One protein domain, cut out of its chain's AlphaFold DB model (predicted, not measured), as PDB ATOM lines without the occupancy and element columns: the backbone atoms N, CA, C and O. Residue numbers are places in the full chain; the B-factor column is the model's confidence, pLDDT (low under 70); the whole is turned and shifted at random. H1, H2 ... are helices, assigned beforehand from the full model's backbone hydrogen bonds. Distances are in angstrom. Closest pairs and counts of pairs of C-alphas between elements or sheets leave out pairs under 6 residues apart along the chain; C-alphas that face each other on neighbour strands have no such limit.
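This is residues 4 to 132 of the 461 residues of an uncharacterized protein of Robiginitomaculum sp (UniProt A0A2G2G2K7). A compact body of seven short helices has one long helix, H1, sticking out of it as an arm with residues 4 to 18. In the body H4 lies in the middle, with the hairpin of H2 and H3 packed on one side of it and the hairpin of H7 and H8 on the other, joined to H4 through H7; H6 touches H3, H4 and H8, and little H5 meets one end of H8. The printed part has 129 residues with eight named helices, H1 to H8 in chain order, and no named strand, and its class is all helix. It is only just compact, close to loose, with a radius of gyration of the C-alphas of 16.3 A, and it spans 53 by 30 by 30 A, the arm making the length.

Start at Asn 4: H1, residues 4 to 21, touches no helix. Next find H2, residues 35 to 46, and H3, residues 50 to 60, a helical hairpin at a shallow tilt of 22 degrees; they touch through residues 41 to 45 of H2 alone, with C-alphas 41 and 53 closest at 6.4 A. H4, residues 62 to 71, is the hub, touching four helices; its Val 68 has its C-alpha 6.9 A from that of Thr 38 in H2, the closest pair, at a steep tilt of 67 degrees. H5 is residues 78 to 83. H6, residues 87 to 95, touches H3 at a shallow tilt of 23 degrees, the same way, the closest C-alphas being those of Phe 50 and Arg 89, 7.0 A apart. H7, residues 99 to 110, touches H4 with residues 105 to 109 alone, at a shallow tilt of 15 degrees, the closest C-alphas being 67 and 105 at 6.3 A. H8, residues 118 to 131, forms a helical hairpin with H7 at 26 degrees, C-alphas 99 and 131 closest at 5.2 A, and only just touches H5, with 3 pairs of C-alphas within 8 A, Phe 78 and Phe 120 closest at 5.6 A. Every O i to N i+4 pair is within hydrogen-bond range in H1 to H6; in H7 6 of 8 are, in H8 9 of 10.

Find C-alpha 4 at (-46.638, -2.892, -39.131); H1 runs 25.5 A to C-alpha 21. H2 measures 16.3 A, H7 15.1 A and H8 20.1 A, ending at C-alpha 131 at (-99.657, 6.828, -32.328).

The C-alphas of Asn 4 and Lys 130, the two farthest apart, are 56.1 A from each other. The printed part has no cut; the link from H1 to H2 is long, with 13 residues. Residues 4 to 31 have pLDDT under 70.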
ATOM      1  N   ASN A   4     -45.844  -4.128 -39.077       49.69
ATOM      2  CA  ASN A   4     -46.638  -2.892 -39.131       49.69
ATOM      3  C   ASN A   4     -47.476  -2.707 -40.417       49.69
ATOM      4  O   ASN A   4     -48.460  -1.968 -40.407       49.69
ATOM      5  N   GLU A   5     -47.122  -3.348 -41.536       44.44
ATOM      6  CA  GLU A   5     -47.919  -3.304 -42.779       44.44
ATOM      7  C   GLU A   5     -49.055  -4.335 -42.775       44.44
ATOM      8  O   GLU A   5     -50.065  -4.145 -43.457       44.44
ATOM      9  N   LEU A   6     -48.906  -5.419 -42.005       44.09
ATOM     10  CA  LEU A   6     -49.937  -6.442 -41.854       44.09
ATOM     11  C   LEU A   6     -51.054  -5.944 -40.924       44.09
ATOM     12  O   LEU A   6     -52.222  -6.002 -41.302       44.09
ATOM     13  N   ASP A   7     -50.699  -5.350 -39.781       44.62
ATOM     14  CA  ASP A   7     -51.667  -4.809 -38.812       44.62
ATOM     15  C   ASP A   7     -52.462  -3.625 -39.376       44.62
ATOM     16  O   ASP A   7     -53.675  -3.522 -39.174       44.62
ATOM     17  N   ASN A   8     -51.819  -2.762 -40.170       49.38
ATOM     18  CA  ASN A   8     -52.515  -1.671 -40.851       49.38
ATOM     19  C   ASN A   8     -53.480  -2.174 -41.933       49.38
ATOM     20  O   ASN A   8     -54.543  -1.583 -42.108       49.38
ATOM     21  N   ASN A   9     -53.165  -3.267 -42.634       47.38
ATOM     22  CA  ASN A   9     -54.062  -3.842 -43.640       47.38
ATOM     23  C   ASN A   9     -55.230  -4.614 -43.017       47.38
ATOM     24  O   ASN A   9     -56.347  -4.528 -43.529       47.38
ATOM     25  N   VAL A  10     -55.007  -5.309 -41.898       50.75
ATOM     26  CA  VAL A  10     -56.069  -5.998 -41.151       50.75
ATOM     27  C   VAL A  10     -57.025  -4.984 -40.530       50.75
ATOM     28  O   VAL A  10     -58.230  -5.115 -40.720       50.75
ATOM     29  N   ASN A  11     -56.529  -3.909 -39.911       53.75
ATOM     30  CA  ASN A  11     -57.395  -2.853 -39.371       53.75
ATOM     31  C   ASN A  11     -58.184  -2.117 -40.463       53.75
ATOM     32  O   ASN A  11     -59.358  -1.812 -40.273       53.75
ATOM     33  N   ASN A  12     -57.595  -1.883 -41.640       50.56
ATOM     34  CA  ASN A  12     -58.312  -1.268 -42.765       50.56
ATOM     35  C   ASN A  12     -59.362  -2.218 -43.363       50.56
ATOM     36  O   ASN A  12     -60.435  -1.779 -43.773       50.56
ATOM     37  N   ALA A  13     -59.078  -3.523 -43.403       48.81
ATOM     38  CA  ALA A  13     -60.029  -4.542 -43.835       48.81
ATOM     39  C   ALA A  13     -61.180  -4.698 -42.832       48.81
ATOM     40  O   ALA A  13     -62.332  -4.679 -43.252       48.81
ATOM     41  N   VAL A  14     -60.894  -4.755 -41.528       49.31
ATOM     42  CA  VAL A  14     -61.898  -4.802 -40.453       49.31
ATOM     43  C   VAL A  14     -62.754  -3.539 -40.466       49.31
ATOM     44  O   VAL A  14     -63.971  -3.653 -40.476       49.31
ATOM     45  N   TYR A  15     -62.164  -2.351 -40.626       45.41
ATOM     46  CA  TYR A  15     -62.916  -1.097 -40.744       45.41
ATOM     47  C   TYR A  15     -63.788  -1.046 -42.012       45.41
ATOM     48  O   TYR A  15     -64.901  -0.523 -41.999       45.41
ATOM     49  N   ARG A  16     -63.317  -1.606 -43.136       48.31
ATOM     50  CA  ARG A  16     -64.120  -1.742 -44.369       48.31
ATOM     51  C   ARG A  16     -65.234  -2.776 -44.219       48.31
ATOM     52  O   ARG A  16     -66.303  -2.567 -44.785       48.31
ATOM     53  N   ILE A  17     -65.001  -3.848 -43.463       46.56
ATOM     54  CA  ILE A  17     -65.982  -4.886 -43.138       46.56
ATOM     55  C   ILE A  17     -67.036  -4.329 -42.176       46.56
ATOM     56  O   ILE A  17     -68.214  -4.444 -42.485       46.56
ATOM     57  N   GLU A  18     -66.656  -3.633 -41.103       41.59
ATOM     58  CA  GLU A  18     -67.578  -2.929 -40.197       41.59
ATOM     59  C   GLU A  18     -68.417  -1.904 -40.958       41.59
ATOM     60  O   GLU A  18     -69.639  -1.929 -40.877       41.59
ATOM     61  N   LYS A  19     -67.793  -1.072 -41.802       44.56
ATOM     62  CA  LYS A  19     -68.501  -0.082 -42.628       44.56
ATOM     63  C   LYS A  19     -69.423  -0.727 -43.672       44.56
ATOM     64  O   LYS A  19     -70.433  -0.132 -44.039       44.56
ATOM     65  N   ALA A  20     -69.088  -1.919 -44.169       39.91
ATOM     66  CA  ALA A  20     -69.936  -2.688 -45.077       39.91
ATOM     67  C   ALA A  20     -71.054  -3.450 -44.345       39.91
ATOM     68  O   ALA A  20     -72.099  -3.672 -44.946       39.91
ATOM     69  N   LEU A  21     -70.859  -3.831 -43.080       41.12
ATOM     70  CA  LEU A  21     -71.850  -4.503 -42.236       41.12
ATOM     71  C   LEU A  21     -72.870  -3.504 -41.664       41.12
ATOM     72  O   LEU A  21     -74.063  -3.782 -41.731       41.12
ATOM     73  N   ASP A  22     -72.435  -2.315 -41.233       45.31
ATOM     74  CA  ASP A  22     -73.307  -1.225 -40.750       45.31
ATOM     75  C   ASP A  22     -74.295  -0.733 -41.827       45.31
ATOM     76  O   ASP A  22     -75.375  -0.232 -41.520       45.31
ATOM     77  N   LEU A  23     -73.934  -0.888 -43.108       43.56
ATOM     78  CA  LEU A  23     -74.740  -0.477 -44.264       43.56
ATOM     79  C   LEU A  23     -75.609  -1.601 -44.860       43.56
ATOM     80  O   LEU A  23     -76.401  -1.319 -45.759       43.56
ATOM     81  N   ARG A  24     -75.457  -2.866 -44.431       42.22
ATOM     82  CA  ARG A  24     -76.071  -4.037 -45.099       42.22
ATOM     83  C   ARG A  24     -77.323  -4.607 -44.441       42.22
ATOM     84  O   ARG A  24     -77.971  -5.439 -45.067       42.22
ATOM     85  N   PHE A  25     -77.694  -4.178 -43.239       46.84
ATOM     86  CA  PHE A  25     -78.838  -4.762 -42.526       46.84
ATOM     87  C   PHE A  25     -79.934  -3.736 -42.247       46.84
ATOM     88  O   PHE A  25     -80.414  -3.592 -41.126       46.84
ATOM     89  N   GLU A  26     -80.344  -3.025 -43.292       52.62
ATOM     90  CA  GLU A  26     -81.642  -2.363 -43.309       52.62
ATOM     91  C   GLU A  26     -82.632  -3.332 -43.967       52.62
ATOM     92  O   GLU A  26     -82.504  -3.643 -45.150       52.62
ATOM     93  N   ALA A  27     -83.557  -3.888 -43.177       53.91
ATOM     94  CA  ALA A  27     -84.472  -4.938 -43.641       53.91
ATOM     95  C   ALA A  27     -85.402  -4.455 -44.769       53.91
ATOM     96  O   ALA A  27     -85.850  -5.253 -45.589       53.91
ATOM     97  N   ASP A  28     -85.656  -3.146 -44.821       57.69
ATOM     98  CA  ASP A  28     -86.380  -2.479 -45.893       57.69
ATOM     99  C   ASP A  28     -85.395  -1.675 -46.755       57.69
ATOM    100  O   ASP A  28     -84.875  -0.634 -46.347       57.69
ATOM    101  N   THR A  29     -85.135  -2.149 -47.973       55.34
ATOM    102  CA  THR A  29     -84.198  -1.515 -48.912       55.34
ATOM    103  C   THR A  29     -84.624  -0.104 -49.325       55.34
ATOM    104  O   THR A  29     -83.780   0.675 -49.768       55.34
ATOM    105  N   THR A  30     -85.898   0.266 -49.132       61.31
ATOM    106  CA  THR A  30     -86.405   1.624 -49.387       61.31
ATOM    107  C   THR A  30     -85.967   2.641 -48.330       61.31
ATOM    108  O   THR A  30     -86.107   3.845 -48.543       61.31
ATOM    109  N   LEU A  31     -85.397   2.178 -47.212       66.12
ATOM    110  CA  LEU A  31     -84.867   3.017 -46.134       66.12
ATOM    111  C   LEU A  31     -83.345   3.200 -46.202       66.12
ATOM    112  O   LEU A  31     -82.751   3.788 -45.294       66.12
ATOM    113  N   TYR A  32     -82.706   2.698 -47.260       74.50
ATOM    114  CA  TYR A  32     -81.271   2.839 -47.453       74.50
ATOM    115  C   TYR A  32     -80.870   4.312 -47.629       74.50
ATOM    116  O   TYR A  32     -81.451   5.044 -48.429       74.50
ATOM    117  N   ILE A  33     -79.827   4.730 -46.914       78.12
ATOM    118  CA  ILE A  33     -79.244   6.069 -47.002       78.12
ATOM    119  C   ILE A  33     -77.723   5.978 -47.118       78.12
ATOM    120  O   ILE A  33     -77.078   5.138 -46.487       78.12
ATOM    121  N   SER A  34     -77.134   6.857 -47.929       79.25
ATOM    122  CA  SER A  34     -75.683   6.935 -48.067       79.25
ATOM    123  C   SER A  34     -75.031   7.416 -46.761       79.25
ATOM    124  O   SER A  34     -75.621   8.167 -45.975       79.25
ATOM    125  N   LYS A  35     -73.770   7.028 -46.524       79.81
ATOM    126  CA  LYS A  35     -73.004   7.553 -45.379       79.81
ATOM    127  C   LYS A  35     -72.882   9.080 -45.442       79.81
ATOM    128  O   LYS A  35     -73.009   9.741 -44.420       79.81
ATOM    129  N   GLU A  36     -72.686   9.630 -46.639       82.06
ATOM    130  CA  GLU A  36     -72.558  11.073 -46.846       82.06
ATOM    131  C   GLU A  36     -73.832  11.825 -46.438       82.06
ATOM    132  O   GLU A  36     -73.764  12.816 -45.715       82.06
ATOM    133  N   ASP A  37     -75.005  11.333 -46.843       82.44
ATOM    134  CA  ASP A  37     -76.280  11.955 -46.479       82.44
ATOM    135  C   ASP A  37     -76.603  11.771 -44.992       82.44
ATOM    136  O   ASP A  37     -77.116  12.688 -44.348       82.44
ATOM    137  N   THR A  38     -76.221  10.631 -44.414       86.19
ATOM    138  CA  THR A  38     -76.311  10.405 -42.965       86.19
ATOM    139  C   THR A  38     -75.479  11.431 -42.195       86.19
ATOM    140  O   THR A  38     -75.967  12.039 -41.240       86.19
ATOM    141  N   ASP A  39     -74.238  11.667 -42.622       85.12
ATOM    142  CA  ASP A  39     -73.337  12.625 -41.982       85.12
ATOM    143  C   ASP A  39     -73.823  14.076 -42.174       85.12
ATOM    144  O   ASP A  39     -73.726  14.881 -41.244       85.12
ATOM    145  N   LYS A  40     -74.462  14.403 -43.310       88.50
ATOM    146  CA  LYS A  40     -75.146  15.698 -43.516       88.50
ATOM    147  C   LYS A  40     -76.297  15.910 -42.533       88.50
ATOM    148  O   LYS A  40     -76.413  16.997 -41.963       88.50
ATOM    149  N   ILE A  41     -77.133  14.893 -42.304       87.38
ATOM    150  CA  ILE A  41     -78.234  14.975 -41.330       87.38
ATOM    151  C   ILE A  41     -77.671  15.154 -39.915       87.38
ATOM    152  O   ILE A  41     -78.100  16.063 -39.206       87.38
ATOM    153  N   LYS A  42     -76.668  14.354 -39.520       87.38
ATOM    154  CA  LYS A  42     -75.993  14.478 -38.213       87.38
ATOM    155  C   LYS A  42     -75.401  15.869 -37.999       87.38
ATOM    156  O   LYS A  42     -75.578  16.452 -36.931       87.38
ATOM    157  N   TYR A  43     -74.744  16.425 -39.017       88.12
ATOM    158  CA  TYR A  43     -74.204  17.781 -38.966       88.12
ATOM    159  C   TYR A  43     -75.306  18.825 -38.746       88.12
ATOM    160  O   TYR A  43     -75.166  19.708 -37.899       88.12
ATOM    161  N   CYS A  44     -76.429  18.707 -39.462       87.50
ATOM    162  CA  CYS A  44     -77.564  19.613 -39.286       87.50
ATOM    163  C   CYS A  44     -78.192  19.489 -37.890       87.50
ATOM    164  O   CYS A  44     -78.539  20.513 -37.301       87.50
ATOM    165  N   LEU A  45     -78.286  18.270 -37.342       86.56
ATOM    166  CA  LEU A  45     -78.781  18.018 -35.984       86.56
ATOM    167  C   LEU A  45     -77.889  18.681 -34.931       86.56
ATOM    168  O   LEU A  45     -78.383  19.470 -34.131       86.56
ATOM    169  N   ALA A  46     -76.574  18.461 -35.002       84.31
ATOM    170  CA  ALA A  46     -75.610  19.045 -34.065       84.31
ATOM    171  C   ALA A  46     -75.588  20.587 -34.097       84.31
ATOM    172  O   ALA A  46     -75.232  21.236 -33.114       84.31
ATOM    173  N   LYS A  47     -75.960  21.192 -35.232       85.44
ATOM    174  CA  LYS A  47     -76.056  22.650 -35.412       85.44
ATOM    175  C   LYS A  47     -77.468  23.209 -35.213       85.44
ATOM    176  O   LYS A  47     -77.662  24.403 -35.420       85.44
ATOM    177  N   ASN A  48     -78.443  22.386 -34.817       79.50
ATOM    178  CA  ASN A  48     -79.856  22.757 -34.689       79.50
ATOM    179  C   ASN A  48     -80.457  23.391 -35.965       79.50
ATOM    180  O   ASN A  48     -81.359  24.226 -35.894       79.50
ATOM    181  N   ASN A  49     -79.975  23.007 -37.150       84.00
ATOM    182  CA  ASN A  49     -80.455  23.541 -38.424       84.00
ATOM    183  C   ASN A  49     -81.613  22.694 -38.978       84.00
ATOM    184  O   ASN A  49     -81.465  21.936 -39.939       84.00
ATOM    185  N   PHE A  50     -82.790  22.830 -38.363       82.06
ATOM    186  CA  PHE A  50     -83.979  22.048 -38.728       82.06
ATOM    187  C   PHE A  50     -84.606  22.447 -40.068       82.06
ATOM    188  O   PHE A  50     -85.355  21.662 -40.642       82.06
ATOM    189  N   GLN A  51     -84.276  23.624 -40.605       83.12
ATOM    190  CA  GLN A  51     -84.699  24.008 -41.953       83.12
ATOM    191  C   GLN A  51     -84.015  23.136 -43.010       83.12
ATOM    192  O   GLN A  51     -84.676  22.625 -43.912       83.12
ATOM    193  N   ASN A  52     -82.713  22.894 -42.847       85.25
ATOM    194  CA  ASN A  52     -81.983  21.980 -43.717       85.25
ATOM    195  C   ASN A  52     -82.445  20.533 -43.527       85.25
ATOM    196  O   ASN A  52     -82.564  19.811 -44.509       85.25
ATOM    197  N   ILE A  53     -82.768  20.117 -42.297       85.88
ATOM    198  CA  ILE A  53     -83.330  18.780 -42.040       85.88
ATOM    199  C   ILE A  53     -84.657  18.595 -42.781       85.88
ATOM    200  O   ILE A  53     -84.840  17.567 -43.426       85.88
ATOM    201  N   ALA A  54     -85.552  19.586 -42.749       83.75
ATOM    202  CA  ALA A  54     -86.815  19.528 -43.481       83.75
ATOM    203  C   ALA A  54     -86.594  19.430 -45.002       83.75
ATOM    204  O   ALA A  54     -87.192  18.578 -45.653       83.75
ATOM    205  N   ALA A  55     -85.677  20.225 -45.565       85.12
ATOM    206  CA  ALA A  55     -85.333  20.145 -46.987       85.12
ATOM    207  C   ALA A  55     -84.735  18.776 -47.371       85.12
ATOM    208  O   ALA A  55     -85.048  18.225 -48.428       85.12
ATOM    209  N   ILE A  56     -83.899  18.199 -46.499       86.06
ATOM    210  CA  ILE A  56     -83.356  16.849 -46.681       86.06
ATOM    211  C   ILE A  56     -84.479  15.805 -46.594       86.06
ATOM    212  O   ILE A  56     -84.488  14.880 -47.403       86.06
ATOM    213  N   ALA A  57     -85.448  15.962 -45.688       85.69
ATOM    214  CA  ALA A  57     -86.604  15.072 -45.571       85.69
ATOM    215  C   ALA A  57     -87.471  15.078 -46.835       85.69
ATOM    216  O   ALA A  57     -87.878  14.013 -47.291       85.69
ATOM    217  N   THR A  58     -87.671  16.236 -47.470       84.88
ATOM    218  CA  THR A  58     -88.369  16.317 -48.764       84.88
ATOM    219  C   THR A  58     -87.616  15.585 -49.881       84.88
ATOM    220  O   THR A  58     -88.241  15.012 -50.767       84.88
ATOM    221  N   LYS A  59     -86.276  15.580 -49.846       85.75
ATOM    222  CA  LYS A  59     -85.438  14.947 -50.878       85.75
ATOM    223  C   LYS A  59     -85.259  13.437 -50.682       85.75
ATOM    224  O   LYS A  59     -85.297  12.694 -51.656       85.75
ATOM    225  N   LEU A  60     -84.987  12.999 -49.453       83.50
ATOM    226  CA  LEU A  60     -84.636  11.610 -49.116       83.50
ATOM    227  C   LEU A  60     -85.820  10.805 -48.564       83.50
ATOM    228  O   LEU A  60     -85.723   9.590 -48.425       83.50
ATOM    229  N   GLY A  61     -86.925  11.474 -48.242       84.44
ATOM    230  CA  GLY A  61     -88.091  10.887 -47.598       84.44
ATOM    231  C   GLY A  61     -88.061  11.033 -46.075       84.44
ATOM    232  O   GLY A  61     -87.039  10.839 -45.408       84.44
ATOM    233  N   GLU A  62     -89.227  11.330 -45.506       86.44
ATOM    234  CA  GLU A  62     -89.405  11.557 -44.067       86.44
ATOM    235  C   GLU A  62     -89.053  10.323 -43.233       86.44
ATOM    236  O   GLU A  62     -88.442  10.455 -42.175       86.44
ATOM    237  N   LYS A  63     -89.357   9.112 -43.726       88.69
ATOM    238  CA  LYS A  63     -89.053   7.852 -43.026       88.69
ATOM    239  C   LYS A  63     -87.559   7.679 -42.753       88.69
ATOM    240  O   LYS A  63     -87.169   7.326 -41.640       88.69
ATOM    241  N   VAL A  64     -86.734   7.942 -43.767       86.56
ATOM    242  CA  VAL A  64     -85.275   7.827 -43.688       86.56
ATOM    243  C   VAL A  64     -84.735   8.852 -42.699       86.56
ATOM    244  O   VAL A  64     -84.009   8.505 -41.765       86.56
ATOM    245  N   VAL A  65     -85.136  10.112 -42.866       88.19
ATOM    246  CA  VAL A  65     -84.660  11.201 -42.013       88.19
ATOM    247  C   VAL A  65     -85.082  10.990 -40.562       88.19
ATOM    248  O   VAL A  65     -84.235  11.067 -39.679       88.19
ATOM    249  N   ALA A  66     -86.339  10.632 -40.299       90.38
ATOM    250  CA  ALA A  66     -86.826  10.356 -38.950       90.38
ATOM    251  C   ALA A  66     -86.038   9.241 -38.253       90.38
ATOM    252  O   ALA A  66     -85.673   9.380 -37.084       90.38
ATOM    253  N   LYS A  67     -85.705   8.166 -38.977       89.81
ATOM    254  CA  LYS A  67     -84.884   7.078 -38.442       89.81
ATOM    255  C   LYS A  67     -83.481   7.554 -38.063       89.81
ATOM    256  O   LYS A  67     -82.984   7.204 -36.993       89.81
ATOM    257  N   VAL A  68     -82.850   8.371 -38.909       88.81
ATOM    258  CA  VAL A  68     -81.530   8.954 -38.615       88.81
ATOM    259  C   VAL A  68     -81.601   9.894 -37.411       88.81
ATOM    260  O   VAL A  68     -80.713   9.837 -36.563       88.81
ATOM    261  N   ILE A  69     -82.655  10.710 -37.295       90.50
ATOM    262  CA  ILE A  69     -82.866  11.605 -36.148       90.50
ATOM    263  C   ILE A  69     -82.949  10.803 -34.848       90.50
ATOM    264  O   ILE A  69     -82.195  11.083 -33.919       90.50
ATOM    265  N   LEU A  70     -83.816   9.786 -34.782       90.50
ATOM    266  CA  LEU A  70     -84.028   9.008 -33.555       90.50
ATOM    267  C   LEU A  70     -82.801   8.173 -33.169       90.50
ATOM    268  O   LEU A  70     -82.426   8.162 -32.002       90.50
ATOM    269  N   LYS A  71     -82.100   7.562 -34.135       88.50
ATOM    270  CA  LYS A  71     -80.836   6.842 -33.877       88.50
ATOM    271  C   LYS A  71     -79.707   7.748 -33.375       88.50
ATOM    272  O   LYS A  71     -78.739   7.261 -32.798       88.50
ATOM    273  N   ASN A  72     -79.796   9.053 -33.624       86.94
ATOM    274  CA  ASN A  72     -78.785  10.034 -33.237       86.94
ATOM    275  C   ASN A  72     -79.359  11.097 -32.290       86.94
ATOM    276  O   ASN A  72     -78.906  12.241 -32.292       86.94
ATOM    277  N   SER A  73     -80.340  10.721 -31.465       87.19
ATOM    278  CA  SER A  73     -81.008  11.612 -30.509       87.19
ATOM    279  C   SER A  73     -80.052  12.305 -29.540       87.19
ATOM    280  O   SER A  73     -80.312  13.424 -29.106       87.19
ATOM    281  N   TRP A  74     -78.916  11.678 -29.238       83.19
ATOM    282  CA  TRP A  74     -77.854  12.225 -28.395       83.19
ATOM    283  C   TRP A  74     -77.199  13.501 -28.956       83.19
ATOM    284  O   TRP A  74     -76.604  14.260 -28.197       83.19
ATOM    285  N   LEU A  75     -77.320  13.766 -30.264       86.50
ATOM    286  CA  LEU A  75     -76.832  15.000 -30.896       86.50
ATOM    287  C   LEU A  75     -77.784  16.193 -30.718       86.50
ATOM    288  O   LEU A  75     -77.437  17.312 -31.098       86.50
ATOM    289  N   ILE A  76     -78.991  15.972 -30.193       85.06
ATOM    290  CA  ILE A  76     -80.057  16.974 -30.169       85.06
ATOM    291  C   ILE A  76     -80.059  17.703 -28.827       85.06
ATOM    292  O   ILE A  76     -80.455  17.160 -27.795       85.06
ATOM    293  N   ASN A  77     -79.707  18.989 -28.855       84.56
ATOM    294  CA  ASN A  77     -79.952  19.889 -27.732       84.56
ATOM    295  C   ASN A  77     -81.384  20.437 -27.823       84.56
ATOM    296  O   ASN A  77     -81.633  21.464 -28.460       84.56
ATOM    297  N   PHE A  78     -82.334  19.741 -27.198       86.81
ATOM    298  CA  PHE A  78     -83.753  20.052 -27.362       86.81
ATOM    299  C   PHE A  78     -84.169  21.409 -26.771       86.81
ATOM    300  O   PHE A  78     -85.089  22.045 -27.287       86.81
ATOM    301  N   ASP A  79     -83.449  21.928 -25.778       84.38
ATOM    302  CA  ASP A  79     -83.698  23.278 -25.264       84.38
ATOM    303  C   ASP A  79     -83.378  24.358 -26.298       84.38
ATOM    304  O   ASP A  79     -84.128  25.328 -26.448       84.38
ATOM    305  N   ALA A  80     -82.311  24.173 -27.078       83.56
ATOM    306  CA  ALA A  80     -82.011  25.049 -28.207       83.56
ATOM    307  C   ALA A  80     -83.080  24.939 -29.313       83.56
ATOM    308  O   ALA A  80     -83.452  25.947 -29.926       83.56
ATOM    309  N   VAL A  81     -83.639  23.742 -29.536       84.19
ATOM    310  CA  VAL A  81     -84.750  23.523 -30.483       84.19
ATOM    311  C   VAL A  81     -86.009  24.275 -30.053       84.19
ATOM    312  O   VAL A  81     -86.633  24.945 -30.880       84.19
ATOM    313  N   LYS A  82     -86.366  24.214 -28.762       83.31
ATOM    314  CA  LYS A  82     -87.509  24.951 -28.200       83.31
ATOM    315  C   LYS A  82     -87.330  26.461 -28.365       83.31
ATOM    316  O   LYS A  82     -88.220  27.119 -28.898       83.31
ATOM    317  N   LYS A  83     -86.169  27.006 -27.975       82.75
ATOM    318  CA  LYS A  83     -85.875  28.454 -28.045       82.75
ATOM    319  C   LYS A  83     -85.895  29.009 -29.470       82.75
ATOM    320  O   LYS A  83     -86.290  30.149 -29.675       82.75
ATOM    321  N   SER A  84     -85.484  28.206 -30.448       79.38
ATOM    322  CA  SER A  84     -85.445  28.602 -31.861       79.38
ATOM    323  C   SER A  84     -86.776  28.410 -32.604       79.38
ATOM    324  O   SER A  84     -86.831  28.642 -33.809       79.38
ATOM    325  N   GLY A  85     -87.843  27.961 -31.927       78.31
ATOM    326  CA  GLY A  85     -89.149  27.713 -32.550       78.31
ATOM    327  C   GLY A  85     -89.173  26.518 -33.514       78.31
ATOM    328  O   GLY A  85     -90.159  26.297 -34.211       78.31
ATOM    329  N   ASN A  86     -88.107  25.713 -33.554       83.12
ATOM    330  CA  ASN A  86     -87.973  24.594 -34.488       83.12
ATOM    331  C   ASN A  86     -88.695  23.317 -34.028       83.12
ATOM    332  O   ASN A  86     -88.751  22.349 -34.786       83.12
ATOM    333  N   LYS A  87     -89.286  23.313 -32.824       86.75
ATOM    334  CA  LYS A  87     -90.053  22.176 -32.289       86.75
ATOM    335  C   LYS A  87     -91.133  21.703 -33.270       86.75
ATOM    336  O   LYS A  87     -91.178  20.519 -33.583       86.75
ATOM    337  N   ASN A  88     -91.943  22.620 -33.803       85.69
ATOM    338  CA  ASN A  88     -93.060  22.271 -34.690       85.69
ATOM    339  C   ASN A  88     -92.582  21.636 -36.004       85.69
ATOM    340  O   ASN A  88     -93.229  20.745 -36.536       85.69
ATOM    341  N   ARG A  89     -91.418  22.054 -36.521       85.62
ATOM    342  CA  ARG A  89     -90.830  21.442 -37.725       85.62
ATOM    343  C   ARG A  89     -90.439  19.991 -37.475       85.62
ATOM    344  O   ARG A  89     -90.627  19.152 -38.345       85.62
ATOM    345  N   LEU A  90     -89.898  19.713 -36.292       86.38
ATOM    346  CA  LEU A  90     -89.524  18.365 -35.892       86.38
ATOM    347  C   LEU A  90     -90.757  17.491 -35.625       86.38
ATOM    348  O   LEU A  90     -90.772  16.335 -36.030       86.38
ATOM    349  N   GLU A  91     -91.797  18.052 -35.005       89.88
ATOM    350  CA  GLU A  91     -93.081  17.372 -34.788       89.88
ATOM    351  C   GLU A  91     -93.734  16.984 -36.122       89.88
ATOM    352  O   GLU A  91     -94.072  15.818 -36.301       89.88
ATOM    353  N   ASN A  92     -93.762  17.887 -37.109       88.44
ATOM    354  CA  ASN A  92     -94.316  17.610 -38.440       88.44
ATOM    355  C   ASN A  92     -93.640  16.425 -39.151       88.44
ATOM    356  O   ASN A  92     -94.330  15.631 -39.787       88.44
ATOM    357  N   ILE A  93     -92.312  16.283 -39.029       87.75
ATOM    358  CA  ILE A  93     -91.579  15.145 -39.615       87.75
ATOM    359  C   ILE A  93     -92.072  13.825 -39.021       87.75
ATOM    360  O   ILE A  93     -92.191  12.837 -39.737       87.75
ATOM    361  N   PHE A  94     -92.336  13.784 -37.714       92.75
ATOM    362  CA  PHE A  94     -92.779  12.567 -37.039       92.75
ATOM    363  C   PHE A  94     -94.275  12.300 -37.218       92.75
ATOM    364  O   PHE A  94     -94.683  11.144 -37.360       92.75
ATOM    365  N   ASP A  95     -95.094  13.350 -37.256       88.12
ATOM    366  CA  ASP A  95     -96.536  13.235 -37.452       88.12
ATOM    367  C   ASP A  95     -96.893  12.726 -38.852       88.12
ATOM    368  O   ASP A  95     -97.812  11.907 -38.959       88.12
ATOM    369  N   GLY A  96     -96.117  13.094 -39.881       86.31
ATOM    370  CA  GLY A  96     -96.268  12.614 -41.263       86.31
ATOM    371  C   GLY A  96     -96.014  11.112 -41.464       86.31
ATOM    372  O   GLY A  96     -96.401  10.534 -42.480       86.31
ATOM    373  N   LEU A  97     -95.415  10.431 -40.481       90.81
ATOM    374  CA  LEU A  97     -95.097   9.007 -40.576       90.81
ATOM    375  C   LEU A  97     -96.296   8.122 -40.231       90.81
ATOM    376  O   LEU A  97     -97.022   8.369 -39.264       90.81
ATOM    377  N   ALA A  98     -96.419   7.004 -40.952       92.12
ATOM    378  CA  ALA A  98     -97.335   5.923 -40.595       92.12
ATOM    379  C   ALA A  98     -97.096   5.453 -39.148       92.12
ATOM    380  O   ALA A  98     -95.949   5.277 -38.730       92.12
ATOM    381  N   ASN A  99     -98.182   5.229 -38.400       93.06
ATOM    382  CA  ASN A  99     -98.126   4.955 -36.961       93.06
ATOM    383  C   ASN A  99     -97.234   3.755 -36.623       93.06
ATOM    384  O   ASN A  99     -96.315   3.906 -35.822       93.06
ATOM    385  N   ASP A 100     -97.444   2.611 -37.279       91.75
ATOM    386  CA  ASP A 100     -96.671   1.384 -37.027       91.75
ATOM    387  C   ASP A 100     -95.172   1.588 -37.278       91.75
ATOM    388  O   ASP A 100     -94.329   1.115 -36.515       91.75
ATOM    389  N   PHE A 101     -94.836   2.367 -38.312       91.62
ATOM    390  CA  PHE A 101     -93.453   2.701 -38.618       91.62
ATOM    391  C   PHE A 101     -92.838   3.570 -37.520       91.62
ATOM    392  O   PHE A 101     -91.790   3.208 -36.988       91.62
ATOM    393  N   PHE A 102     -93.491   4.675 -37.143       94.81
ATOM    394  CA  PHE A 102     -92.976   5.562 -36.098       94.81
ATOM    395  C   PHE A 102     -92.797   4.838 -34.761       94.81
ATOM    396  O   PHE A 102     -91.750   4.978 -34.137       94.81
ATOM    397  N   ILE A 103     -93.784   4.035 -34.349       93.38
ATOM    398  CA  ILE A 103     -93.719   3.236 -33.119       93.38
ATOM    399  C   ILE A 103     -92.455   2.372 -33.129       93.38
ATOM    400  O   ILE A 103     -91.669   2.447 -32.188       93.38
ATOM    401  N   SER A 104     -92.225   1.629 -34.220       90.88
ATOM    402  CA  SER A 104     -91.090   0.705 -34.332       90.88
ATOM    403  C   SER A 104     -89.729   1.392 -34.174       90.88
ATOM    404  O   SER A 104     -88.848   0.858 -33.509       90.88
ATOM    405  N   ILE A 105     -89.554   2.592 -34.742       90.06
ATOM    406  CA  ILE A 105     -88.276   3.319 -34.677       90.06
ATOM    407  C   ILE A 105     -88.130   4.150 -33.397       90.06
ATOM    408  O   ILE A 105     -87.013   4.465 -32.995       90.06
ATOM    409  N   ALA A 106     -89.239   4.528 -32.758       93.06
ATOM    410  CA  ALA A 106     -89.235   5.295 -31.520       93.06
ATOM    411  C   ALA A 106     -88.990   4.415 -30.288       93.06
ATOM    412  O   ALA A 106     -88.434   4.911 -29.310       93.06
ATOM    413  N   GLU A 107     -89.340   3.123 -30.329       89.50
ATOM    414  CA  GLU A 107     -89.136   2.181 -29.217       89.50
ATOM    415  C   GLU A 107     -87.708   2.188 -28.663       89.50
ATOM    416  O   GLU A 107     -87.525   2.037 -27.455       89.50
ATOM    417  N   ASP A 108     -86.699   2.397 -29.509       87.06
ATOM    418  CA  ASP A 108     -85.304   2.446 -29.073       87.06
ATOM    419  C   ASP A 108     -85.010   3.657 -28.170       87.06
ATOM    420  O   ASP A 108     -84.239   3.543 -27.219       87.06
ATOM    421  N   VAL A 109     -85.663   4.797 -28.408       89.69
ATOM    422  CA  VAL A 109     -85.570   5.988 -27.546       89.69
ATOM    423  C   VAL A 109     -86.434   5.816 -26.292       89.69
ATOM    424  O   VAL A 109     -86.010   6.156 -25.190       89.69
ATOM    425  N   ILE A 110     -87.640   5.255 -26.432       89.50
ATOM    426  CA  ILE A 110     -88.568   5.045 -25.307       89.50
ATOM    427  C   ILE A 110     -87.973   4.084 -24.267       89.50
ATOM    428  O   ILE A 110     -88.049   4.350 -23.066       89.50
ATOM    429  N   ASN A 111     -87.350   2.997 -24.731       86.94
ATOM    430  CA  ASN A 111     -86.763   1.947 -23.897       86.94
ATOM    431  C   ASN A 111     -85.286   2.194 -23.543       86.94
ATOM    432  O   ASN A 111     -84.610   1.258 -23.120       86.94
ATOM    433  N   ASP A 112     -84.775   3.413 -23.749       84.31
ATOM    434  CA  ASP A 112     -83.397   3.809 -23.419       84.31
ATOM    435  C   ASP A 112     -82.304   2.953 -24.092       84.31
ATOM    436  O   ASP A 112     -81.185   2.842 -23.592       84.31
ATOM    437  N   ARG A 113     -82.598   2.358 -25.256       85.12
ATOM    438  CA  ARG A 113     -81.599   1.652 -26.082       85.12
ATOM    439  C   ARG A 113     -80.691   2.623 -26.832       85.12
ATOM    440  O   ARG A 113     -79.569   2.267 -27.182       85.12
ATOM    441  N   VAL A 114     -81.169   3.845 -27.069       83.56
ATOM    442  CA  VAL A 114     -80.384   4.964 -27.595       83.56
ATOM    443  C   VAL A 114     -80.422   6.101 -26.584       83.56
ATOM    444  O   VAL A 114     -81.489   6.507 -26.124       83.56
ATOM    445  N   TYR A 115     -79.249   6.645 -26.255       83.75
ATOM    446  CA  TYR A 115     -79.157   7.793 -25.358       83.75
ATOM    447  C   TYR A 115     -79.865   9.020 -25.954       83.75
ATOM    448  O   TYR A 115     -79.675   9.387 -27.118       83.75
ATOM    449  N   SER A 116     -80.669   9.687 -25.132       87.50
ATOM    450  CA  SER A 116     -81.339  10.945 -25.454       87.50
ATOM    451  C   SER A 116     -81.411  11.826 -24.210       87.50
ATOM    452  O   SER A 116     -81.380  11.326 -23.085       87.50
ATOM    453  N   SER A 117     -81.490  13.142 -24.407       87.81
ATOM    454  CA  SER A 117     -81.807  14.061 -23.313       87.81
ATOM    455  C   SER A 117     -83.228  13.807 -22.801       87.81
ATOM    456  O   SER A 117     -84.101  13.378 -23.561       87.81
ATOM    457  N   ILE A 118     -83.466  14.084 -21.516       88.56
ATOM    458  CA  ILE A 118     -84.767  13.862 -20.866       88.56
ATOM    459  C   ILE A 118     -85.864  14.620 -21.619       88.56
ATOM    460  O   ILE A 118     -86.909  14.059 -21.938       88.56
ATOM    461  N   GLU A 119     -85.595  15.870 -21.988       89.94
ATOM    462  CA  GLU A 119     -86.541  16.753 -22.657       89.94
ATOM    463  C   GLU A 119     -86.873  16.268 -24.072       89.94
ATOM    464  O   GLU A 119     -88.014  16.400 -24.523       89.94
ATOM    465  N   PHE A 120     -85.888  15.713 -24.787       90.88
ATOM    466  CA  PHE A 120     -86.123  15.123 -26.102       90.88
ATOM    467  C   PHE A 120     -86.916  13.821 -25.988       90.88
ATOM    468  O   PHE A 120     -87.859  13.610 -26.751       90.88
ATOM    469  N   LYS A 121     -86.581  12.973 -25.008       92.06
ATOM    470  CA  LYS A 121     -87.323  11.741 -24.736       92.06
ATOM    471  C   LYS A 121     -88.788  12.036 -24.441       92.06
ATOM    472  O   LYS A 121     -89.655  11.415 -25.040       92.06
ATOM    473  N   GLU A 122     -89.075  13.015 -23.588       90.75
ATOM    474  CA  GLU A 122     -90.450  13.425 -23.271       90.75
ATOM    475  C   GLU A 122     -91.220  13.925 -24.495       90.75
ATOM    476  O   GLU A 122     -92.408  13.635 -24.660       90.75
ATOM    477  N   PHE A 123     -90.543  14.647 -25.389       92.38
ATOM    478  CA  PHE A 123     -91.127  15.060 -26.659       92.38
ATOM    479  C   PHE A 123     -91.492  13.855 -27.538       92.38
ATOM    480  O   PHE A 123     -92.630  13.772 -28.004       92.38
ATOM    481  N   ILE A 124     -90.586  12.889 -27.703       94.38
ATOM    482  CA  ILE A 124     -90.852  11.667 -28.476       94.38
ATOM    483  C   ILE A 124     -91.926  10.797 -27.813       94.38
ATOM    484  O   ILE A 124     -92.823  10.324 -28.507       94.38
ATOM    485  N   GLU A 125     -91.906  10.641 -26.484       93.19
ATOM    486  CA  GLU A 125     -92.947   9.952 -25.709       93.19
ATOM    487  C   GLU A 125     -94.329  10.545 -26.010       93.19
ATOM    488  O   GLU A 125     -95.278   9.805 -26.274       93.19
ATOM    489  N   SER A 126     -94.449  11.877 -26.056       91.69
ATOM    490  CA  SER A 126     -95.727  12.532 -26.347       91.69
ATOM    491  C   SER A 126     -96.293  12.172 -27.729       91.69
ATOM    492  O   SER A 126     -97.499  11.969 -27.854       91.69
ATOM    493  N   ILE A 127     -95.442  12.022 -28.751       94.12
ATOM    494  CA  ILE A 127     -95.849  11.604 -30.104       94.12
ATOM    495  C   ILE A 127     -96.121  10.095 -30.133       94.12
ATOM    496  O   ILE A 127     -97.107   9.638 -30.710       94.12
ATOM    497  N   TYR A 128     -95.288   9.309 -29.452       94.75
ATOM    498  CA  TYR A 128     -95.414   7.856 -29.368       94.75
ATOM    499  C   TYR A 128     -96.779   7.447 -28.817       94.75
ATOM    500  O   TYR A 128     -97.521   6.712 -29.471       94.75
ATOM    501  N   PHE A 129     -97.181   8.000 -27.671       93.62
ATOM    502  CA  PHE A 129     -98.475   7.683 -27.064       93.62
ATOM    503  C   PHE A 129     -99.679   8.209 -27.871       93.62
ATOM    504  O   PHE A 129    -100.781   7.662 -27.744       93.62
ATOM    505  N   LYS A 130     -99.489   9.195 -28.764       91.88
ATOM    506  CA  LYS A 130    -100.507   9.594 -29.755       91.88
ATOM    507  C   LYS A 130    -100.678   8.571 -30.886       91.88
ATOM    508  O   LYS A 130    -101.750   8.518 -31.476       91.88
ATOM    509  N   LYS A 131     -99.660   7.754 -31.181       93.19
ATOM    510  CA  LYS A 131     -99.657   6.828 -32.328       93.19
ATOM    511  C   LYS A 131     -99.889   5.360 -31.961       93.19
ATOM    512  O   LYS A 131    -100.347   4.616 -32.822       93.19
ATOM    513  N   ILE A 132     -99.642   4.936 -30.712       94.00
ATOM    514  CA  ILE A 132     -99.840   3.530 -30.296       94.00
ATOM    515  C   ILE A 132    -101.261   3.002 -30.580       94.00
ATOM    516  O   ILE A 132    -102.222   3.783 -30.573       94.00
TER     517      ILE A 132